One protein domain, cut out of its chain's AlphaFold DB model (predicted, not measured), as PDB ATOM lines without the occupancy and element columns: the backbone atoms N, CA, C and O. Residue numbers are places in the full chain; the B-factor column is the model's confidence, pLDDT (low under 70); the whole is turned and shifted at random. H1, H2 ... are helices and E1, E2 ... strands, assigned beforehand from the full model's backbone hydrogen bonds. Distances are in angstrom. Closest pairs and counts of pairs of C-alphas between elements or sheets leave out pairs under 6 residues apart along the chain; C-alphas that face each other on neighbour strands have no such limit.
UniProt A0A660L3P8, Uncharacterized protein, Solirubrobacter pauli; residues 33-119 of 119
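This is residues 33 to 119 of the 119 residues of an uncharacterized protein of Solirubrobacter pauli (UniProt A0A660L3P8). A strongly twisted sheet of four strands curls round a single helix, H1, with the edge strands E1 and E4 closest to it. After H1 a long loop, residues 47 to 63, leads to E1, and its residues 57 and 58 pair with that strand. The printed part has 87 residues with one named helix and four named strands, in the order H1 E1 E2 E3 E4. The sheet is antiparallel throughout, in the order E1 - E2 - E3 - E4; the class is mixed, helices and strands, with under half of the residues in named elements. The whole is compact, with a radius of gyration of the C-alphas of 12.2 A and spans of 36 by 29 by 20 A.

E1, residues 64 to 69, E2, residues 75 to 82, E3, residues 88 to 96, and E4, residues 106 to 110, form a meander, each strand the antiparallel neighbour of the one before, and each successive pair is a hairpin. Between E1 and E2, N 66 and O 78 are 2.9 A apart, within hydrogen-bond range. Between E2 and E3, N 92 and O 79 are 2.9 A apart, and between E3 and E4, N 91 and O 107 are 2.8 A apart, both within range. The strands' lines turn by 75 degrees from edge to edge, and the way across the sheet turns by 69 degrees. E1 and E4, the edge strands, are apart. H1, residues 36 to 46, is on one face of this sheet, in two layers, a helix layer and a sheet layer. The closest C-alphas of H1 and E4 are those of Glu 46 and Gly 109, 6.0 A apart; those of H1 and E1 are Tyr 44 and Val 68, 7.3 A apart. H1 is near E2 and E3, with 5 and 7 pairs of C-alphas within 10 A. Every O i to N i+4 pair in H1 is within hydrogen-bond range.

E3 is the longest strand by residues and measures 23.2 A from first to last C-alpha. E2 measures 21.7 A, E1 16.3 A, H1 15.5 A and E4 14.2 A. H1 begins at C-alpha 36, (112.833, 164.927, 88.435), and E4 ends at C-alpha 110, (105.998, 162.901, 77.422).

The two C-alphas farthest apart are those of Ser 72 and Asp 85, 37.0 A. The printed part has no cut. The link from H1 to E1, 17 residues, is long. E1 to E2 and E2 to E3 are tight links, and E3 to E4 is short. The mean pLDDT of the printed part is 84.3, with residues 50 to 55 and 116 to 119 under 70.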
ATOM      1  N   PRO A  33     103.011 167.536  85.472       88.06
ATOM      2  CA  PRO A  33     104.082 168.472  85.792       88.06
ATOM      3  C   PRO A  33     105.453 167.831  85.545       88.06
ATOM      4  O   PRO A  33     105.646 166.653  85.823       88.06
ATOM      5  N   VAL A  34     106.412 168.624  85.064       88.50
ATOM      6  CA  VAL A  34     107.786 168.170  84.808       88.50
ATOM      7  C   VAL A  34     108.619 168.310  86.082       88.50
ATOM      8  O   VAL A  34     109.105 169.390  86.408       88.50
ATOM      9  N   THR A  35     108.749 167.210  86.816       88.38
ATOM     10  CA  THR A  35     109.630 167.038  87.984       88.38
ATOM     11  C   THR A  35     110.697 165.975  87.706       88.38
ATOM     12  O   THR A  35     110.504 165.141  86.821       88.38
ATOM     13  N   HIS A  36     111.781 165.959  88.492       85.81
ATOM     14  CA  HIS A  36     112.833 164.927  88.435       85.81
ATOM     15  C   HIS A  36     112.237 163.516  88.377       85.81
ATOM     16  O   HIS A  36     112.419 162.805  87.393       85.81
ATOM     17  N   GLU A  37     111.452 163.141  89.387       86.44
ATOM     18  CA  GLU A  37     110.818 161.822  89.474       86.44
ATOM     19  C   GLU A  37     109.968 161.504  88.238       86.44
ATOM     20  O   GLU A  37     110.067 160.420  87.661       86.44
ATOM     21  N   SER A  38     109.172 162.476  87.788       88.81
ATOM     22  CA  SER A  38     108.256 162.280  86.669       88.81
ATOM     23  C   SER A  38     108.981 162.071  85.335       88.81
ATOM     24  O   SER A  38     108.549 161.234  84.541       88.81
ATOM     25  N   VAL A  39     110.093 162.782  85.108       88.81
ATOM     26  CA  VAL A  39     110.907 162.670  83.895       88.81
ATOM     27  C   VAL A  39     111.648 161.352  83.899       88.81
ATOM     28  O   VAL A  39     111.491 160.593  82.950       88.81
ATOM     29  N   THR A  40     112.368 161.044  84.979       88.69
ATOM     30  CA  THR A  40     113.045 159.758  85.181       88.69
ATOM     31  C   THR A  40     112.122 158.593  84.856       88.69
ATOM     32  O   THR A  40     112.471 157.689  84.101       88.69
ATOM     33  N   ARG A  41     110.901 158.641  85.386       86.69
ATOM     34  CA  ARG A  41     109.908 157.605  85.148       86.69
ATOM     35  C   ARG A  41     109.366 157.595  83.722       86.69
ATOM     36  O   ARG A  41     109.103 156.533  83.183       86.69
ATOM     37  N   SER A  42     109.191 158.749  83.092       89.38
ATOM     38  CA  SER A  42     108.786 158.771  81.683       89.38
ATOM     39  C   SER A  42     109.891 158.262  80.753       89.38
ATOM     40  O   SER A  42     109.589 157.552  79.804       89.38
ATOM     41  N   VAL A  43     111.162 158.565  81.040       88.81
ATOM     42  CA  VAL A  43     112.316 158.032  80.301       88.81
ATOM     43  C   VAL A  43     112.372 156.517  80.460       88.81
ATOM     44  O   VAL A  43     112.599 155.827  79.474       88.81
ATOM     45  N   TYR A  44     112.087 156.009  81.666       84.31
ATOM     46  CA  TYR A  44     111.924 154.577  81.917       84.31
ATOM     47  C   TYR A  44     110.856 153.966  81.007       84.31
ATOM     48  O   TYR A  44     111.130 153.013  80.287       84.31
ATOM     49  N   ASP A  45     109.636 154.509  81.057       84.19
ATOM     50  CA  ASP A  45     108.467 153.922  80.392       84.19
ATOM     51  C   ASP A  45     108.594 153.935  78.858       84.19
ATOM     52  O   ASP A  45     108.014 153.082  78.188       84.19
ATOM     53  N   GLU A  46     109.325 154.906  78.304       88.69
ATOM     54  CA  GLU A  46     109.458 155.122  76.857       88.69
ATOM     55  C   GLU A  46     110.772 154.577  76.273       88.69
ATOM     56  O   GLU A  46     110.934 154.554  75.049       88.69
ATOM     57  N   ALA A  47     111.726 154.145  77.106       84.75
ATOM     58  CA  ALA A  47     112.950 153.515  76.626       84.75
ATOM     59  C   ALA A  47     112.602 152.182  75.930       84.75
ATOM     60  O   ALA A  47     112.077 151.269  76.563       84.75
ATOM     61  N   PRO A  48     112.897 152.015  74.627       79.19
ATOM     62  CA  PRO A  48     112.466 150.835  73.875       79.19
ATOM     63  C   PRO A  48     113.376 149.610  74.086       79.19
ATOM     64  O   PRO A  48     113.273 148.641  73.334       79.19
ATOM     65  N   PHE A  49     114.297 149.659  75.052       76.19
ATOM     66  CA  PHE A  49     115.236 148.585  75.371       76.19
ATOM     67  C   PHE A  49     115.505 148.532  76.885       76.19
ATOM     68  O   PHE A  49     115.512 149.570  77.545       76.19
ATOM     69  N   GLY A  50     115.759 147.326  77.407       63.62
ATOM     70  CA  GLY A  50     116.056 147.089  78.825       63.62
ATOM     71  C   GLY A  50     114.826 147.012  79.744       63.62
ATOM     72  O   GLY A  50     113.688 147.171  79.308       63.62
ATOM     73  N   TRP A  51     115.074 146.735  81.027       60.25
ATOM     74  CA  TRP A  51     114.107 146.733  82.133       60.25
ATOM     75  C   TRP A  51     114.800 147.463  83.286       60.25
ATOM     76  O   TRP A  51     115.910 147.067  83.641       60.25
ATOM     77  N   LEU A  52     114.231 148.527  83.874       52.44
ATOM     78  CA  LEU A  52     115.017 149.289  84.860       52.44
ATOM     79  C   LEU A  52     114.841 148.833  86.307       52.44
ATOM     80  O   LEU A  52     113.737 148.630  86.819       52.44
ATOM     81  N   SER A  53     115.978 148.852  86.994       52.59
ATOM     82  CA  SER A  53     116.106 149.380  88.344       52.59
ATOM     83  C   SER A  53     115.877 150.903  88.337       52.59
ATOM     84  O   SER A  53     116.621 151.651  87.708       52.59
ATOM     85  N   LEU A  54     114.846 151.380  89.036       55.03
ATOM     86  CA  LEU A  54     114.657 152.807  89.339       55.03
ATOM     87  C   LEU A  54     115.700 153.282  90.384       55.03
ATOM     88  O   LEU A  54     115.880 152.568  91.372       55.03
ATOM     89  N   PRO A  55     116.208 154.536  90.332       59.56
ATOM     90  CA  PRO A  55     116.644 155.283  89.140       59.56
ATOM     91  C   PRO A  55     117.972 156.084  89.295       59.56
ATOM     92  O   PRO A  55     118.271 156.587  90.376       59.56
ATOM     93  N   GLU A  56     118.679 156.345  88.181       73.62
ATOM     94  CA  GLU A  56     119.910 157.174  88.118       73.62
ATOM     95  C   GLU A  56     119.875 158.204  86.962       73.62
ATOM     96  O   GLU A  56     120.609 158.111  85.980       73.62
ATOM     97  N   CYS A  57     118.991 159.202  87.052       85.25
ATOM     98  CA  CYS A  57     119.078 160.398  86.204       85.25
ATOM     99  C   CYS A  57     119.588 161.590  87.035       85.25
ATOM    100  O   CYS A  57     119.056 161.854  88.120       85.25
ATOM    101  N   GLU A  58     120.562 162.333  86.510       88.81
ATOM    102  CA  GLU A  58     121.160 163.534  87.104       88.81
ATOM    103  C   GLU A  58     120.523 164.814  86.528       88.81
ATOM    104  O   GLU A  58     120.542 165.048  85.317       88.81
ATOM    105  N   PHE A  59     119.969 165.662  87.406       86.81
ATOM    106  CA  PHE A  59     119.179 166.856  87.043       86.81
ATOM    107  C   PHE A  59     119.866 168.190  87.377       86.81
ATOM    108  O   PHE A  59     119.212 169.233  87.401       86.81
ATOM    109  N   ASP A  60     121.178 168.189  87.621       82.00
ATOM    110  CA  ASP A  60     121.910 169.383  88.072       82.00
ATOM    111  C   ASP A  60     121.875 170.542  87.059       82.00
ATOM    112  O   ASP A  60     121.930 171.715  87.434       82.00
ATOM    113  N   ARG A  61     121.776 170.223  85.762       81.00
ATOM    114  CA  ARG A  61     121.622 171.175  84.654       81.00
ATOM    115  C   ARG A  61     121.032 170.474  83.433       81.00
ATOM    116  O   ARG A  61     121.259 169.285  83.262       81.00
ATOM    117  N   GLU A  62     120.311 171.204  82.584       82.88
ATOM    118  CA  GLU A  62     119.938 170.697  81.256       82.88
ATOM    119  C   GLU A  62     121.150 170.745  80.296       82.88
ATOM    120  O   GLU A  62     121.923 171.712  80.357       82.88
ATOM    121  N   PRO A  63     121.324 169.758  79.393       90.19
ATOM    122  CA  PRO A  63     120.541 168.519  79.274       90.19
ATOM    123  C   PRO A  63     120.713 167.606  80.497       90.19
ATOM    124  O   PRO A  63     121.814 167.494  81.032       90.19
ATOM    125  N   TRP A  64     119.628 166.963  80.936       91.94
ATOM    126  CA  TRP A  64     119.679 165.991  82.030       91.94
ATOM    127  C   TRP A  64     120.349 164.710  81.547       91.94
ATOM    128  O   TRP A  64     120.080 164.267  80.436       91.94
ATOM    129  N   SER A  65     121.187 164.095  82.375       92.25
ATOM    130  CA  SER A  65     121.860 162.840  82.022       92.25
ATOM    131  C   SER A  65     121.096 161.666  82.626       92.25
ATOM    132  O   SER A  65     120.902 161.633  83.837       92.25
ATOM    133  N   CYS A  66     120.652 160.713  81.809       90.62
ATOM    134  CA  CYS A  66     119.886 159.545  82.244       90.62
ATOM    135  C   CYS A  66     120.558 158.238  81.820       90.62
ATOM    136  O   CYS A  66     120.803 158.029  80.631       90.62
ATOM    137  N   LEU A  67     120.790 157.335  82.776       89.38
ATOM    138  CA  LEU A  67     121.274 155.980  82.515       89.38
ATOM    139  C   LEU A  67     120.103 154.990  82.436       89.38
ATOM    140  O   LEU A  67     119.312 154.864  83.371       89.38
ATOM    141  N   VAL A  68     119.998 154.276  81.314       87.56
ATOM    142  CA  VAL A  68     119.040 153.180  81.108       87.56
ATOM    143  C   VAL A  68     119.801 151.864  81.075       87.56
ATOM    144  O   VAL A  68     120.633 151.669  80.194       87.56
ATOM    145  N   HIS A  69     119.525 150.970  82.023       85.88
ATOM    146  CA  HIS A  69     120.169 149.659  82.107       85.88
ATOM    147  C   HIS A  69     119.487 148.608  81.231       85.88
ATOM    148  O   HIS A  69     118.272 148.633  81.031       85.88
ATOM    149  N   ASP A  70     120.283 147.654  80.757       81.75
ATOM    150  CA  ASP A  70     119.802 146.422  80.136       81.75
ATOM    151  C   ASP A  70     119.996 145.210  81.068       81.75
ATOM    152  O   ASP A  70     120.643 145.296  82.116       81.75
ATOM    153  N   ASP A  71     119.457 144.058  80.664       77.94
ATOM    154  CA  ASP A  71     119.532 142.804  81.432       77.94
ATOM    155  C   ASP A  71     120.950 142.203  81.496       77.94
ATOM    156  O   ASP A  71     121.196 141.266  82.258       77.94
ATOM    157  N   SER A  72     121.893 142.732  80.712       75.88
ATOM    158  CA  SER A  72     123.276 142.254  80.627       75.88
ATOM    159  C   SER A  72     124.210 142.927  81.641       75.88
ATOM    160  O   SER A  72     125.396 142.601  81.717       75.88
ATOM    161  N   GLY A  73     123.684 143.856  82.449       74.31
ATOM    162  CA  GLY A  73     124.474 144.685  83.362       74.31
ATOM    163  C   GLY A  73     125.158 145.869  82.671       74.31
ATOM    164  O   GLY A  73     125.982 146.540  83.295       74.31
ATOM    165  N   GLY A  74     124.826 146.117  81.400       84.75
ATOM    166  CA  GLY A  74     125.223 147.283  80.623       84.75
ATOM    167  C   GLY A  74     124.150 148.372  80.652       84.75
ATOM    168  O   GLY A  74     123.514 148.629  81.681       84.75
ATOM    169  N   GLY A  75     123.974 149.045  79.516       88.44
ATOM    170  CA  GLY A  75     122.989 150.107  79.357       88.44
ATOM    171  C   GLY A  75     123.376 151.186  78.351       88.44
ATOM    172  O   GLY A  75     124.272 151.027  77.520       88.44
ATOM    173  N   ALA A  76     122.708 152.327  78.441       90.50
ATOM    174  CA  ALA A  76     123.018 153.494  77.638       90.50
ATOM    175  C   ALA A  76     122.756 154.794  78.400       90.50
ATOM    176  O   ALA A  76     121.797 154.902  79.163       90.50
ATOM    177  N   VAL A  77     123.618 155.783  78.169       91.69
ATOM    178  CA  VAL A  77     123.510 157.127  78.742       91.69
ATOM    179  C   VAL A  77     122.897 158.056  77.709       91.69
ATOM    180  O   VAL A  77     123.379 158.122  76.573       91.69
ATOM    181  N   TYR A  78     121.875 158.796  78.122       92.56
ATOM    182  CA  TYR A  78     121.144 159.740  77.294       92.56
ATOM    183  C   TYR A  78     121.168 161.151  77.864       92.56
ATOM    184  O   TYR A  78     120.870 161.352  79.039       92.56
ATOM    185  N   ASP A  79     121.403 162.120  76.986       95.19
ATOM    186  CA  ASP A  79     121.117 163.526  77.235       95.19
ATOM    187  C   ASP A  79     119.634 163.780  76.938       95.19
ATOM    188  O   ASP A  79     119.183 163.642  75.797       95.19
ATOM    189  N   VAL A  80     118.874 164.149  77.964       94.31
ATOM    190  CA  VAL A  80     117.435 164.411  77.907       94.31
ATOM    191  C   VAL A  80     117.191 165.913  77.973       94.31
ATOM    192  O   VAL A  80     117.581 166.596  78.921       94.31
ATOM    193  N   VAL A  81     116.512 166.432  76.954       95.31
ATOM    194  CA  VAL A  81     116.164 167.846  76.825       95.31
ATOM    195  C   VAL A  81     114.656 167.989  76.793       95.31
ATOM    196  O   VAL A  81     113.966 167.378  75.975       95.31
ATOM    197  N   ARG A  82     114.128 168.841  77.665       94.06
ATOM    198  CA  ARG A  82     112.714 169.193  77.668       94.06
ATOM    199  C   ARG A  82     112.384 170.107  76.484       94.06
ATOM    200  O   ARG A  82     113.083 171.082  76.217       94.06
ATOM    201  N   ARG A  83     111.260 169.854  75.811       93.94
ATOM    202  CA  ARG A  83     110.732 170.773  74.794       93.94
ATOM    203  C   ARG A  83     110.167 172.044  75.456       93.94
ATOM    204  O   ARG A  83     109.481 171.931  76.478       93.94
ATOM    205  N   PRO A  84     110.386 173.239  74.873       92.12
ATOM    206  CA  PRO A  84     109.855 174.493  75.407       92.12
ATOM    207  C   PRO A  84     108.341 174.429  75.635       92.12
ATOM    208  O   PRO A  84     107.612 173.903  74.795       92.12
ATOM    209  N   ASP A  85     107.887 174.939  76.783       87.62
ATOM    210  CA  ASP A  85     106.471 175.025  77.178       87.62
ATOM    211  C   ASP A  85     105.680 173.705  77.101       87.62
ATOM    212  O   ASP A  85     104.452 173.694  77.036       87.62
ATOM    213  N   SER A  86     106.378 172.570  77.142       90.00
ATOM    214  CA  SER A  86     105.789 171.238  77.030       90.00
ATOM    215  C   SER A  86     106.187 170.353  78.208       90.00
ATOM    216  O   SER A  86     107.130 170.650  78.941       90.00
ATOM    217  N   SER A  87     105.459 169.254  78.389       92.06
ATOM    218  CA  SER A  87     105.839 168.148  79.278       92.06
ATOM    219  C   SER A  87     106.547 167.020  78.528       92.06
ATOM    220  O   SER A  87     106.784 165.952  79.088       92.06
ATOM    221  N   CYS A  88     106.845 167.242  77.248       93.81
ATOM    222  CA  CYS A  88     107.561 166.306  76.400       93.81
ATOM    223  C   CYS A  88     109.054 166.616  76.361       93.81
ATOM    224  O   CYS A  88     109.475 167.759  76.555       93.81
ATOM    225  N   TRP A  89     109.839 165.588  76.088       94.81
ATOM    226  CA  TRP A  89     111.291 165.630  76.057       94.81
ATOM    227  C   TRP A  89     111.823 164.796  74.895       94.81
ATOM    228  O   TRP A  89     111.145 163.911  74.367       94.81
ATOM    229  N   ASP A  90     113.053 165.104  74.510       96.31
ATOM    230  CA  ASP A  90     113.835 164.389  73.513       96.31
ATOM    231  C   ASP A  90     115.112 163.874  74.182       96.31
ATOM    232  O   ASP A  90     115.762 164.603  74.927       96.31
ATOM    233  N   ALA A  91     115.458 162.616  73.929       94.81
ATOM    234  CA  ALA A  91     116.645 161.957  74.451       94.81
ATOM    235  C   ALA A  91     117.611 161.635  73.306       94.81
ATOM    236  O   ALA A  91     117.207 161.094  72.272       94.81
ATOM    237  N   THR A  92     118.891 161.946  73.497       96.50
ATOM    238  CA  THR A  92     119.968 161.665  72.536       96.50
ATOM    239  C   THR A  92     121.038 160.808  73.192       96.50
ATOM    240  O   THR A  92     121.482 161.107  74.293       96.50
ATOM    241  N   LEU A  93     121.427 159.722  72.529       94.50
ATOM    242  CA  LEU A  93     122.420 158.778  73.024       94.50
ATOM    243  C   LEU A  93     123.795 159.446  73.108       94.50
ATOM    244  O   LEU A  93     124.345 159.867  72.088       94.50
ATOM    245  N   THR A  94     124.366 159.461  74.306       95.25
ATOM    246  CA  THR A  94     125.695 160.014  74.587       95.25
ATOM    247  C   THR A  94     126.733 158.901  74.715       95.25
ATOM    248  O   THR A  94     127.847 159.026  74.205       95.25
ATOM    249  N   ALA A  95     126.368 157.780  75.344       92.69
ATOM    250  CA  ALA A  95     127.243 156.619  75.483       92.69
ATOM    251  C   ALA A  95     126.457 155.308  75.408       92.69
ATOM    252  O   ALA A  95     125.417 155.166  76.046       92.69
ATOM    253  N   ASN A  96     126.986 154.335  74.665       91.50
ATOM    254  CA  ASN A  96     126.509 152.957  74.684       91.50
ATOM    255  C   ASN A  96     127.469 152.116  75.532       91.50
ATOM    256  O   ASN A  96     128.648 152.003  75.192       91.50
ATOM    257  N   VAL A  97     126.963 151.553  76.625       88.50
ATOM    258  CA  VAL A  97     127.699 150.646  77.516       88.50
ATOM    259  C   VAL A  97     127.089 149.238  77.529       88.50
ATOM    260  O   VAL A  97     127.512 148.391  78.308       88.50
ATOM    261  N   SER A  98     126.126 148.977  76.643       84.81
ATOM    262  CA  SER A  98     125.528 147.672  76.384       84.81
ATOM    263  C   SER A  98     126.414 146.846  75.457       84.81
ATOM    264  O   SER A  98     126.894 147.330  74.426       84.81
ATOM    265  N   SER A  99     126.601 145.572  75.801       81.81
ATOM    266  CA  SER A  99     127.275 144.583  74.953       81.81
ATOM    267  C   SER A  99     126.317 143.677  74.179       81.81
ATOM    268  O   SER A  99     126.759 142.978  73.268       81.81
ATOM    269  N   GLU A 100     125.030 143.665  74.534       83.44
ATOM    270  CA  GLU A 100     124.057 142.697  74.006       83.44
ATOM    271  C   GLU A 100     122.971 143.339  73.141       83.44
ATOM    272  O   GLU A 100     122.560 142.764  72.132       83.44
ATOM    273  N   VAL A 101     122.524 144.540  73.507       84.31
ATOM    274  CA  VAL A 101     121.420 145.244  72.845       84.31
ATOM    275  C   VAL A 101     121.912 146.573  72.301       84.31
ATOM    276  O   VAL A 101     122.440 147.386  73.052       84.31
ATOM    277  N   GLU A 102     121.732 146.824  71.005       88.62
ATOM    278  CA  GLU A 102     122.071 148.125  70.427       88.62
ATOM    279  C   GLU A 102     120.965 149.146  70.755       88.62
ATOM    280  O   GLU A 102     119.840 149.007  70.262       88.62
ATOM    281  N   PRO A 103     121.245 150.158  71.599       88.75
ATOM    282  CA  PRO A 103     120.235 151.107  72.036       88.75
ATOM    283  C   PRO A 103     119.914 152.107  70.912       88.75
ATOM    284  O   PRO A 103     120.776 152.433  70.084       88.75
ATOM    285  N   PRO A 104     118.686 152.649  70.853       91.00
ATOM    286  CA  PRO A 104     118.343 153.661  69.864       91.00
ATOM    287  C   PRO A 104     119.195 154.918  70.069       91.00
ATOM    288  O   PRO A 104     119.416 155.369  71.194       91.00
ATOM    289  N   LYS A 105     119.616 155.542  68.966       94.12
ATOM    290  CA  LYS A 105     120.378 156.802  69.014       94.12
ATOM    291  C   LYS A 105     119.569 157.964  69.578       94.12
ATOM    292  O   LYS A 105     120.136 158.880  70.160       94.12
ATOM    293  N   THR A 106     118.261 157.944  69.362       95.00
ATOM    294  CA  THR A 106     117.341 158.992  69.795       95.00
ATOM    295  C   THR A 106     115.986 158.386  70.101       95.00
ATOM    296  O   THR A 106     115.544 157.488  69.380       95.00
ATOM    297  N   PHE A 107     115.301 158.923  71.097       94.75
ATOM    298  CA  PHE A 107     113.894 158.642  71.360       94.75
ATOM    299  C   PHE A 107     113.260 159.838  72.071       94.75
ATOM    300  O   PHE A 107     113.948 160.783  72.449       94.75
ATOM    301  N   SER A 108     111.940 159.842  72.194       94.69
ATOM    302  CA  SER A 108     111.204 160.966  72.769       94.69
ATOM    303  C   SER A 108     109.996 160.461  73.526       94.69
ATOM    304  O   SER A 108     109.387 159.481  73.104       94.69
ATOM    305  N   GLY A 109     109.603 161.190  74.561       92.44
ATOM    306  CA  GLY A 109     108.445 160.857  75.370       92.44
ATOM    307  C   GLY A 109     107.772 162.092  75.941       92.44
ATOM    308  O   GLY A 109     108.220 163.226  75.752       92.44
ATOM    309  N   CYS A 110     106.672 161.868  76.650       92.75
ATOM    310  CA  CYS A 110     105.998 162.901  77.422       92.75
ATOM    311  C   CYS A 110     105.760 162.407  78.839       92.75
ATOM    312  O   CYS A 110     105.486 161.232  79.055       92.75
ATOM    313  N   VAL A 111     105.843 163.313  79.810       91.81
ATOM    314  CA  VAL A 111     105.474 163.011  81.192       91.81
ATOM    315  C   VAL A 111     103.952 162.840  81.255       91.81
ATOM    316  O   VAL A 111     103.231 163.830  81.079       91.81
ATOM    317  N   PRO A 112     103.425 161.627  81.509       88.69
ATOM    318  CA  PRO A 112     101.988 161.441  81.625       88.69
ATOM    319  C   PRO A 112     101.493 162.048  82.940       88.69
ATOM    320  O   PRO A 112     102.182 162.015  83.959       88.69
ATOM    321  N   LEU A 113     100.264 162.572  82.942       85.38
ATOM    322  CA  LEU A 113      99.631 163.103  84.157       85.38
ATOM    323  C   LEU A 113      99.437 162.012  85.222       85.38
ATOM    324  O   LEU A 113      99.477 162.296  86.416       85.38
ATOM    325  N   TRP A 114      99.240 160.765  84.786       80.69
ATOM    326  CA  TRP A 114      98.983 159.619  85.652       80.69
ATOM    327  C   TRP A 114     100.096 158.588  85.479       80.69
ATOM    328  O   TRP A 114     100.170 157.899  84.461       80.69
ATOM    329  N   GLN A 115     100.950 158.472  86.491       71.06
ATOM    330  CA  GLN A 115     102.053 157.516  86.529       71.06
ATOM    331  C   GLN A 115     101.663 156.315  87.405       71.06
ATOM    332  O   GLN A 115     101.966 156.256  88.597       71.06
ATOM    333  N   TRP A 116     100.927 155.359  86.832       64.44
ATOM    334  CA  TRP A 116     100.505 154.142  87.540       64.44
ATOM    335  C   TRP A 116     101.684 153.194  87.708       64.44
ATOM    336  O   TRP A 116     102.295 152.791  86.720       64.44
ATOM    337  N   ALA A 117     102.036 152.850  88.947       50.69
ATOM    338  CA  ALA A 117     103.005 151.790  89.196       50.69
ATOM    339  C   ALA A 117     102.244 150.470  89.225       50.69
ATOM    340  O   ALA A 117     101.532 150.181  90.185       50.69
ATOM    341  N   ILE A 118     102.327 149.719  88.133       45.25
ATOM    342  CA  ILE A 118     101.957 148.310  88.153       45.25
ATOM    343  C   ILE A 118     103.250 147.594  88.541       45.25
ATOM    344  O   ILE A 118     104.089 147.343  87.682       45.25
ATOM    345  N   PHE A 119     103.454 147.443  89.852       37.66
ATOM    346  CA  PHE A 119     104.533 146.633  90.420       37.66
ATOM    347  C   PHE A 119     104.227 145.144  90.247       37.66
ATOM    348  O   PHE A 119     103.024 144.789  90.315       37.66
TER     349      PHE A 119